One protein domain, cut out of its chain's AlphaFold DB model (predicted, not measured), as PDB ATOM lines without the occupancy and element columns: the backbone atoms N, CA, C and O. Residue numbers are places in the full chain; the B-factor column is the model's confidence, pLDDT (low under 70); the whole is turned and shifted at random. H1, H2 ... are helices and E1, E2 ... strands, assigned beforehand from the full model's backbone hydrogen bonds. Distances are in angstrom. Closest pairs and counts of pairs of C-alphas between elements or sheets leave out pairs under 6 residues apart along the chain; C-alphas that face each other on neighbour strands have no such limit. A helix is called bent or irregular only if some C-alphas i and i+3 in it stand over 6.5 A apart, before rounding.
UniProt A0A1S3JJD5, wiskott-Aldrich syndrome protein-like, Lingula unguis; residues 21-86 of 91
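What this domain is: This is residues 21 to 86 of the 91 residues of the protein "wiskott-Aldrich syndrome protein-like" of Lingula unguis (UniProt A0A1S3JJD5). A long hairpin of two strands, E1 and E2, is sharply bent partway along, and E3 adds a third strand beside residues 61 to 69 of E2; a short helix at each end of the printed part, H1 and H2, only grazes this sheet. Residues 49 to 54, in the hairpin's loop, stick out. The 66 residues hold H1, E1, E2, E3 and H2 along the chain; the sheet order is E1, E2, E3, antiparallel, and the class is mixed, helices and strands. The whole is loose, with a radius of gyration of the C-alphas of 14.3 A, and flat, spanning 42 by 31 by 15 A.

How they stand to each other: H1, residues 21 to 27, is on the sheet but only grazes it, with residues 23 to 27. Its closest C-alpha pair with E1, residues 34 to 47, is Phe 27 and Thr 36, 7.6 A. E1 bends by 84 degrees at residue 41, and E2, residues 56 to 69, by 80 degrees at residue 61. They form an antiparallel hairpin, with N 42 and O 62 within hydrogen-bond range at 2.8 A. E2 and E3, residues 74 to 81, form another, with N 65 and O 78 at 2.8 A; the three strands make a meander, each the antiparallel neighbour of the one before. H2, residues 82 to 86, only grazes the sheet; C-alphas 62 and 82 are its closest pair with E2, 4.9 A. H1 and H2 are apart, but only just, at 8.2 A. In both, every O i to N i+4 pair is within hydrogen-bond range.

Where its parts are: H1 begins at C-alpha 21 (-4.325, -29.804, 28.593). E1 measures 29.4 A, E2 29.9 A and E3 22.9 A. H2 ends at C-alpha 86 (-13.104, -39.078, 30.705).

The domain as a whole: The C-alphas farthest apart, Asn 21 and Pro 51, are 43.7 A apart. The printed part has no cut and no long link. In this model, pLDDT is under 70 at residues 83 to 86.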
ATOM      1  N   ASN A  21      -3.952 -29.271  27.277       93.44
ATOM      2  CA  ASN A  21      -4.325 -29.804  28.593       93.44
ATOM      3  C   ASN A  21      -4.479 -31.338  28.596       93.44
ATOM      4  O   ASN A  21      -4.069 -32.003  29.542       93.44
ATOM      5  N   GLU A  22      -5.023 -31.923  27.527       92.69
ATOM      6  CA  GLU A  22      -5.131 -33.376  27.366       92.69
ATOM      7  C   GLU A  22      -3.750 -34.041  27.286       92.69
ATOM      8  O   GLU A  22      -3.528 -35.095  27.889       92.69
ATOM      9  N   ASN A  23      -2.803 -33.410  26.583       94.75
ATOM     10  CA  ASN A  23      -1.413 -33.862  26.551       94.75
ATOM     11  C   ASN A  23      -0.758 -33.772  27.939       94.75
ATOM     12  O   ASN A  23      -0.083 -34.712  28.356       94.75
ATOM     13  N   GLU A  24      -0.973 -32.680  28.677       93.69
ATOM     14  CA  GLU A  24      -0.423 -32.509  30.028       93.69
ATOM     15  C   GLU A  24      -0.909 -33.588  31.000       93.69
ATOM     16  O   GLU A  24      -0.098 -34.158  31.733       93.69
ATOM     17  N   ILE A  25      -2.201 -33.938  30.956       92.69
ATOM     18  CA  ILE A  25      -2.753 -35.042  31.752       92.69
ATOM     19  C   ILE A  25      -1.969 -36.330  31.481       92.69
ATOM     20  O   ILE A  25      -1.541 -36.997  32.420       92.69
ATOM     21  N   LEU A  26      -1.723 -36.667  30.213       93.25
ATOM     22  CA  LEU A  26      -0.972 -37.868  29.838       93.25
ATOM     23  C   LEU A  26       0.487 -37.820  30.301       93.25
ATOM     24  O   LEU A  26       1.021 -38.825  30.778       93.25
ATOM     25  N   PHE A  27       1.137 -36.663  30.200       94.06
ATOM     26  CA  PHE A  27       2.521 -36.483  30.639       94.06
ATOM     27  C   PHE A  27       2.685 -36.634  32.149       94.06
ATOM     28  O   PHE A  27       3.724 -37.111  32.599       94.06
ATOM     29  N   ASN A  28       1.650 -36.337  32.930       92.06
ATOM     30  CA  ASN A  28       1.656 -36.589  34.368       92.06
ATOM     31  C   ASN A  28       1.576 -38.093  34.715       92.06
ATOM     32  O   ASN A  28       1.906 -38.481  35.834       92.06
ATOM     33  N   LEU A  29       1.213 -38.969  33.763       91.44
ATOM     34  CA  LEU A  29       1.052 -40.418  33.982       91.44
ATOM     35  C   LEU A  29       2.303 -41.261  33.668       91.44
ATOM     36  O   LEU A  29       2.330 -42.456  33.983       91.44
ATOM     37  N   ILE A  30       3.330 -40.705  33.012       90.12
ATOM     38  CA  ILE A  30       4.502 -41.495  32.576       90.12
ATOM     39  C   ILE A  30       5.506 -41.759  33.707       90.12
ATOM     40  O   ILE A  30       6.226 -42.757  33.647       90.12
ATOM     41  N   GLY A  31       5.489 -40.939  34.764       84.19
ATOM     42  CA  GLY A  31       6.350 -41.059  35.945       84.19
ATOM     43  C   GLY A  31       7.643 -40.237  35.869       84.19
ATOM     44  O   GLY A  31       7.982 -39.644  34.844       84.19
ATOM     45  N   ASN A  32       8.381 -40.195  36.980       85.38
ATOM     46  CA  ASN A  32       9.612 -39.410  37.094       85.38
ATOM     47  C   ASN A  32      10.712 -39.906  36.142       85.38
ATOM     48  O   ASN A  32      10.805 -41.091  35.833       85.38
ATOM     49  N   ARG A  33      11.563 -38.974  35.679       90.19
ATOM     50  CA  ARG A  33      12.705 -39.230  34.771       90.19
ATOM     51  C   ARG A  33      12.338 -39.935  33.447       90.19
ATOM     52  O   ARG A  33      13.240 -40.349  32.710       90.19
ATOM     53  N   CYS A  34      11.050 -39.993  33.112       94.50
ATOM     54  CA  CYS A  34      10.521 -40.478  31.844       94.50
ATOM     55  C   CYS A  34      10.194 -39.312  30.906       94.50
ATOM     56  O   CYS A  34       9.836 -38.227  31.358       94.50
ATOM     57  N   VAL A  35      10.339 -39.534  29.598       96.00
ATOM     58  CA  VAL A  35      10.056 -38.530  28.560       96.00
ATOM     59  C   VAL A  35       9.348 -39.208  27.395       96.00
ATOM     60  O   VAL A  35       9.803 -40.262  26.938       96.00
ATOM     61  N   THR A  36       8.259 -38.628  26.896       97.06
ATOM     62  CA  THR A  36       7.622 -39.110  25.665       97.06
ATOM     63  C   THR A  36       8.426 -38.661  24.451       97.06
ATOM     64  O   THR A  36       8.722 -37.485  24.263       97.06
ATOM     65  N   VAL A  37       8.792 -39.620  23.610       96.81
ATOM     66  CA  VAL A  37       9.451 -39.393  22.319       96.81
ATOM     67  C   VAL A  37       8.407 -39.158  21.224       96.81
ATOM     68  O   VAL A  37       8.659 -38.403  20.290       96.81
ATOM     69  N   ALA A  38       7.224 -39.766  21.361       97.44
ATOM     70  CA  ALA A  38       6.064 -39.553  20.499       97.44
ATOM     71  C   ALA A  38       4.759 -39.859  21.252       97.44
ATOM     72  O   ALA A  38       4.731 -40.767  22.088       97.44
ATOM     73  N   THR A  39       3.685 -39.142  20.908       97.69
ATOM     74  CA  THR A  39       2.330 -39.332  21.452       97.69
ATOM     75  C   THR A  39       1.311 -39.279  20.315       97.69
ATOM     76  O   THR A  39       1.327 -38.345  19.513       97.69
ATOM     77  N   ALA A  40       0.420 -40.266  20.217       97.31
ATOM     78  CA  ALA A  40      -0.560 -40.346  19.132       97.31
ATOM     79  C   ALA A  40      -1.860 -41.030  19.566       97.31
ATOM     80  O   ALA A  40      -1.832 -41.981  20.346       97.31
ATOM     81  N   VAL A  41      -2.998 -40.594  19.019       96.06
ATOM     82  CA  VAL A  41      -4.261 -41.340  19.137       96.06
ATOM     83  C   VAL A  41      -4.200 -42.561  18.221       96.06
ATOM     84  O   VAL A  41      -3.784 -42.464  17.068       96.06
ATOM     85  N   VAL A  42      -4.600 -43.721  18.738       96.00
ATOM     86  CA  VAL A  42      -4.479 -45.017  18.064       96.00
ATOM     87  C   VAL A  42      -5.719 -45.885  18.252       96.00
ATOM     88  O   VAL A  42      -6.485 -45.748  19.210       96.00
ATOM     89  N   GLN A  43      -5.867 -46.867  17.365       95.31
ATOM     90  CA  GLN A  43      -6.689 -48.050  17.595       95.31
ATOM     91  C   GLN A  43      -5.767 -49.260  17.716       95.31
ATOM     92  O   GLN A  43      -4.987 -49.540  16.810       95.31
ATOM     93  N   VAL A  44      -5.842 -49.970  18.839       93.94
ATOM     94  CA  VAL A  44      -5.028 -51.166  19.069       93.94
ATOM     95  C   VAL A  44      -5.796 -52.376  18.578       93.94
ATOM     96  O   VAL A  44      -6.925 -52.616  19.013       93.94
ATOM     97  N   PHE A  45      -5.158 -53.155  17.715       93.06
ATOM     98  CA  PHE A  45      -5.645 -54.450  17.273       93.06
ATOM     99  C   PHE A  45      -4.699 -55.541  17.758       93.06
ATOM    100  O   PHE A  45      -3.484 -55.355  17.767       93.06
ATOM    101  N   LEU A  46      -5.263 -56.676  18.153       91.12
ATOM    102  CA  LEU A  46      -4.501 -57.869  18.499       91.12
ATOM    103  C   LEU A  46      -4.791 -58.955  17.472       91.12
ATOM    104  O   LEU A  46      -5.946 -59.151  17.080       91.12
ATOM    105  N   ALA A  47      -3.737 -59.644  17.043       90.44
ATOM    106  CA  ALA A  47      -3.880 -60.840  16.236       90.44
ATOM    107  C   ALA A  47      -4.604 -61.906  17.062       90.44
ATOM    108  O   ALA A  47      -4.341 -62.069  18.258       90.44
ATOM    109  N   SER A  48      -5.537 -62.610  16.434       82.38
ATOM    110  CA  SER A  48      -6.199 -63.746  17.062       82.38
ATOM    111  C   SER A  48      -5.180 -64.837  17.397       82.38
ATOM    112  O   SER A  48      -4.221 -65.064  16.654       82.38
ATOM    113  N   ASN A  49      -5.409 -65.533  18.513       78.50
ATOM    114  CA  ASN A  49      -4.577 -66.666  18.904       78.50
ATOM    115  C   ASN A  49      -4.580 -67.741  17.795       78.50
ATOM    116  O   ASN A  49      -5.580 -67.883  17.075       78.50
ATOM    117  N   PRO A  50      -3.490 -68.521  17.656       79.12
ATOM    118  CA  PRO A  50      -3.464 -69.672  16.759       79.12
ATOM    119  C   PRO A  50      -4.706 -70.563  16.952       79.12
ATOM    120  O   PRO A  50      -5.139 -70.742  18.094       79.12
ATOM    121  N   PRO A  51      -5.292 -71.125  15.876       77.50
ATOM    122  CA  PRO A  51      -4.787 -71.184  14.495       77.50
ATOM    123  C   PRO A  51      -5.182 -69.994  13.593       77.50
ATOM    124  O   PRO A  51      -4.778 -69.944  12.434       77.50
ATOM    125  N   ALA A  52      -5.957 -69.022  14.081       71.38
ATOM    126  CA  ALA A  52      -6.533 -67.962  13.249       71.38
ATOM    127  C   ALA A  52      -5.618 -66.726  13.100       71.38
ATOM    128  O   ALA A  52      -6.040 -65.604  13.359       71.38
ATOM    129  N   LEU A  53      -4.369 -66.906  12.652       75.44
ATOM    130  CA  LEU A  53      -3.350 -65.838  12.587       75.44
ATOM    131  C   LEU A  53      -3.663 -64.684  11.607       75.44
ATOM    132  O   LEU A  53      -2.999 -63.652  11.646       75.44
ATOM    133  N   ASN A  54      -4.656 -64.829  10.724       80.94
ATOM    134  CA  ASN A  54      -5.010 -63.827   9.709       80.94
ATOM    135  C   ASN A  54      -6.135 -62.867  10.132       80.94
ATOM    136  O   ASN A  54      -6.607 -62.078   9.313       80.94
ATOM    137  N   ARG A  55      -6.594 -62.936  11.386       85.44
ATOM    138  CA  ARG A  55      -7.655 -62.067  11.903       85.44
ATOM    139  C   ARG A  55      -7.108 -61.136  12.972       85.44
ATOM    140  O   ARG A  55      -6.444 -61.573  13.906       85.44
ATOM    141  N   TRP A  56      -7.450 -59.860  12.845       91.19
ATOM    142  CA  TRP A  56      -7.163 -58.829  13.832       91.19
ATOM    143  C   TRP A  56      -8.458 -58.424  14.519       91.19
ATOM    144  O   TRP A  56      -9.447 -58.101  13.864       91.19
ATOM    145  N   SER A  57      -8.450 -58.439  15.846       90.00
ATOM    146  CA  SER A  57      -9.575 -57.989  16.659       90.00
ATOM    147  C   SER A  57      -9.236 -56.652  17.304       90.00
ATOM    148  O   SER A  57      -8.154 -56.472  17.868       90.00
ATOM    149  N   LYS A  58     -10.152 -55.683  17.201       91.38
ATOM    150  CA  LYS A  58      -9.986 -54.386  17.860       91.38
ATOM    151  C   LYS A  58     -10.014 -54.603  19.370       91.38
ATOM    152  O   LYS A  58     -11.009 -55.079  19.909       91.38
ATOM    153  N   ARG A  59      -8.945 -54.206  20.056       90.31
ATOM    154  CA  ARG A  59      -8.846 -54.285  21.514       90.31
ATOM    155  C   ARG A  59      -9.328 -53.008  22.185       90.31
ATOM    156  O   ARG A  59     -10.120 -53.084  23.119       90.31
ATOM    157  N   CYS A  60      -8.854 -51.850  21.728       91.25
ATOM    158  CA  CYS A  60      -9.249 -50.554  22.280       91.25
ATOM    159  C   CYS A  60      -8.949 -49.386  21.326       91.25
ATOM    160  O   CYS A  60      -8.275 -49.534  20.306       91.25
ATOM    161  N   THR A  61      -9.467 -48.210  21.674       93.88
ATOM    162  CA  THR A  61      -9.089 -46.912  21.098       93.88
ATOM    163  C   THR A  61      -8.586 -46.029  22.232       93.88
ATOM    164  O   THR A  61      -9.170 -46.022  23.318       93.88
ATOM    165  N   GLY A  62      -7.472 -45.343  22.009       94.69
ATOM    166  CA  GLY A  62      -6.727 -44.698  23.080       94.69
ATOM    167  C   GLY A  62      -5.620 -43.798  22.568       94.69
ATOM    168  O   GLY A  62      -5.530 -43.527  21.374       94.69
ATOM    169  N   VAL A  63      -4.752 -43.382  23.480       96.56
ATOM    170  CA  VAL A  63      -3.531 -42.640  23.182       96.56
ATOM    171  C   VAL A  63      -2.332 -43.531  23.479       96.56
ATOM    172  O   VAL A  63      -2.191 -44.036  24.593       96.56
ATOM    173  N   ALA A  64      -1.480 -43.742  22.481       97.12
ATOM    174  CA  ALA A  64      -0.201 -44.413  22.633       97.12
ATOM    175  C   ALA A  64       0.911 -43.390  22.875       97.12
ATOM    176  O   ALA A  64       1.003 -42.378  22.180       97.12
ATOM    177  N   MET A  65       1.785 -43.696  23.830       97.06
ATOM    178  CA  MET A  65       3.002 -42.941  24.107       97.06
ATOM    179  C   MET A  65       4.216 -43.850  23.975       97.06
ATOM    180  O   MET A  65       4.279 -44.899  24.622       97.06
ATOM    181  N   PHE A  66       5.189 -43.425  23.171       97.75
ATOM    182  CA  PHE A  66       6.520 -44.020  23.146       97.75
ATOM    183  C   PHE A  66       7.399 -43.295  24.163       97.75
ATOM    184  O   PHE A  66       7.682 -42.110  24.012       97.75
ATOM    185  N   ILE A  67       7.785 -43.990  25.226       97.31
ATOM    186  CA  ILE A  67       8.379 -43.412  26.430       97.31
ATOM    187  C   ILE A  67       9.822 -43.882  26.556       97.31
ATOM    188  O   ILE A  67      10.095 -45.082  26.517       97.31
ATOM    189  N   LYS A  68      10.732 -42.937  26.777       96.50
ATOM    190  CA  LYS A  68      12.099 -43.198  27.219       96.50
ATOM    191  C   LYS A  68      12.159 -43.127  28.742       96.50
ATOM    192  O   LYS A  68      11.977 -42.052  29.311       96.50
ATOM    193  N   ASP A  69      12.457 -44.250  29.384       95.06
ATOM    194  CA  ASP A  69      12.702 -44.342  30.823       95.06
ATOM    195  C   ASP A  69      14.216 -44.303  31.074       95.06
ATOM    196  O   ASP A  69      14.950 -45.253  30.777       95.06
ATOM    197  N   ASN A  70      14.702 -43.172  31.593       91.12
ATOM    198  CA  ASN A  70      16.132 -42.988  31.831       91.12
ATOM    199  C   ASN A  70      16.632 -43.753  33.063       91.12
ATOM    200  O   ASN A  70      17.817 -44.079  33.115       91.12
ATOM    201  N   GLU A  71      15.765 -44.051  34.036       91.94
ATOM    202  CA  GLU A  71      16.150 -44.830  35.217       91.94
ATOM    203  C   GLU A  71      16.427 -46.277  34.829       91.94
ATOM    204  O   GLU A  71      17.473 -46.830  35.161       91.94
ATOM    205  N   LYS A  72      15.509 -46.866  34.057       93.75
ATOM    206  CA  LYS A  72      15.606 -48.258  33.600       93.75
ATOM    207  C   LYS A  72      16.455 -48.431  32.349       93.75
ATOM    208  O   LYS A  72      16.619 -49.557  31.882       93.75
ATOM    209  N   ARG A  73      16.950 -47.332  31.770       94.44
ATOM    210  CA  ARG A  73      17.686 -47.313  30.494       94.44
ATOM    211  C   ARG A  73      16.948 -48.089  29.396       94.44
ATOM    212  O   ARG A  73      17.551 -48.843  28.642       94.44
ATOM    213  N   SER A  74      15.630 -47.925  29.349       96.19
ATOM    214  CA  SER A  74      14.725 -48.736  28.536       96.19
ATOM    215  C   SER A  74      13.673 -47.859  27.862       96.19
ATOM    216  O   SER A  74      13.464 -46.707  28.245       96.19
ATOM    217  N   TYR A  75      13.002 -48.414  26.856       96.69
ATOM    218  CA  TYR A  75      11.895 -47.759  26.169       96.69
ATOM    219  C   TYR A  75      10.625 -48.590  26.309       96.69
ATOM    220  O   TYR A  75      10.674 -49.819  26.278       96.69
ATOM    221  N   PHE A  76       9.486 -47.916  26.437       96.12
ATOM    222  CA  PHE A  76       8.184 -48.554  26.593       96.12
ATOM    223  C   PHE A  76       7.164 -47.923  25.656       96.12
ATOM    224  O   PHE A  76       7.204 -46.720  25.403       96.12
ATOM    225  N   ILE A  77       6.205 -48.722  25.199       96.44
ATOM    226  CA  ILE A  77       4.968 -48.215  24.607       96.44
ATOM    227  C   ILE A  77       3.868 -48.421  25.640       96.44
ATOM    228  O   ILE A  77       3.643 -49.543  26.093       96.44
ATOM    229  N   ARG A  78       3.191 -47.340  26.027       95.19
ATOM    230  CA  ARG A  78       2.000 -47.399  26.885       95.19
ATOM    231  C   ARG A  78       0.797 -46.889  26.118       95.19
ATOM    232  O   ARG A  78       0.908 -45.889  25.416       95.19
ATOM    233  N   VAL A  79      -0.339 -47.563  26.270       94.56
ATOM    234  CA  VAL A  79      -1.610 -47.154  25.665       94.56
ATOM    235  C   VAL A  79      -2.611 -46.852  26.768       94.56
ATOM    236  O   VAL A  79      -2.891 -47.711  27.602       94.56
ATOM    237  N   TYR A  80      -3.166 -45.646  26.746       92.06
ATOM    238  CA  TYR A  80      -4.190 -45.181  27.677       92.06
ATOM    239  C   TYR A  80      -5.528 -45.113  26.943       92.06
ATOM    240  O   TYR A  80      -5.632 -44.478  25.897       92.06
ATOM    241  N   GLY A  81      -6.552 -45.803  27.445       84.88
ATOM    242  CA  GLY A  81      -7.885 -45.766  26.838       84.88
ATOM    243  C   GLY A  81      -8.555 -44.402  27.023       84.88
ATOM    244  O   GLY A  81      -8.415 -43.788  28.078       84.88
ATOM    245  N   LEU A  82      -9.339 -43.953  26.037       74.06
ATOM    246  CA  LEU A  82     -10.031 -42.653  26.108       74.06
ATOM    247  C   LEU A  82     -11.065 -42.582  27.248       74.06
ATOM    248  O   LEU A  82     -11.261 -41.526  27.841       74.06
ATOM    249  N   VAL A  83     -11.673 -43.714  27.621       68.00
ATOM    250  CA  VAL A  83     -12.606 -43.782  28.763       68.00
ATOM    251  C   VAL A  83     -11.902 -43.423  30.076       68.00
ATOM    252  O   VAL A  83     -12.484 -42.748  30.921       68.00
ATOM    253  N   LEU A  84     -10.626 -43.793  30.225       56.25
ATOM    254  CA  LEU A  84      -9.850 -43.444  31.412       56.25
ATOM    255  C   LEU A  84      -9.627 -41.923  31.503       56.25
ATOM    256  O   LEU A  84      -9.730 -41.375  32.591       56.25
ATOM    257  N   MET A  85      -9.420 -41.225  30.376       55.00
ATOM    258  CA  MET A  85      -9.321 -39.753  30.356       55.00
ATOM    259  C   MET A  85     -10.645 -39.059  30.703       55.00
ATOM    260  O   MET A  85     -10.622 -38.006  31.339       55.00
ATOM    261  N   SER A  86     -11.794 -39.645  30.342       52.56
ATOM    262  CA  SER A  86     -13.104 -39.078  30.705       52.56
ATOM    263  C   SER A  86     -13.364 -39.082  32.216       52.56
ATOM    264  O   SER A  86     -13.992 -38.162  32.727       52.56
TER     265      SER A  86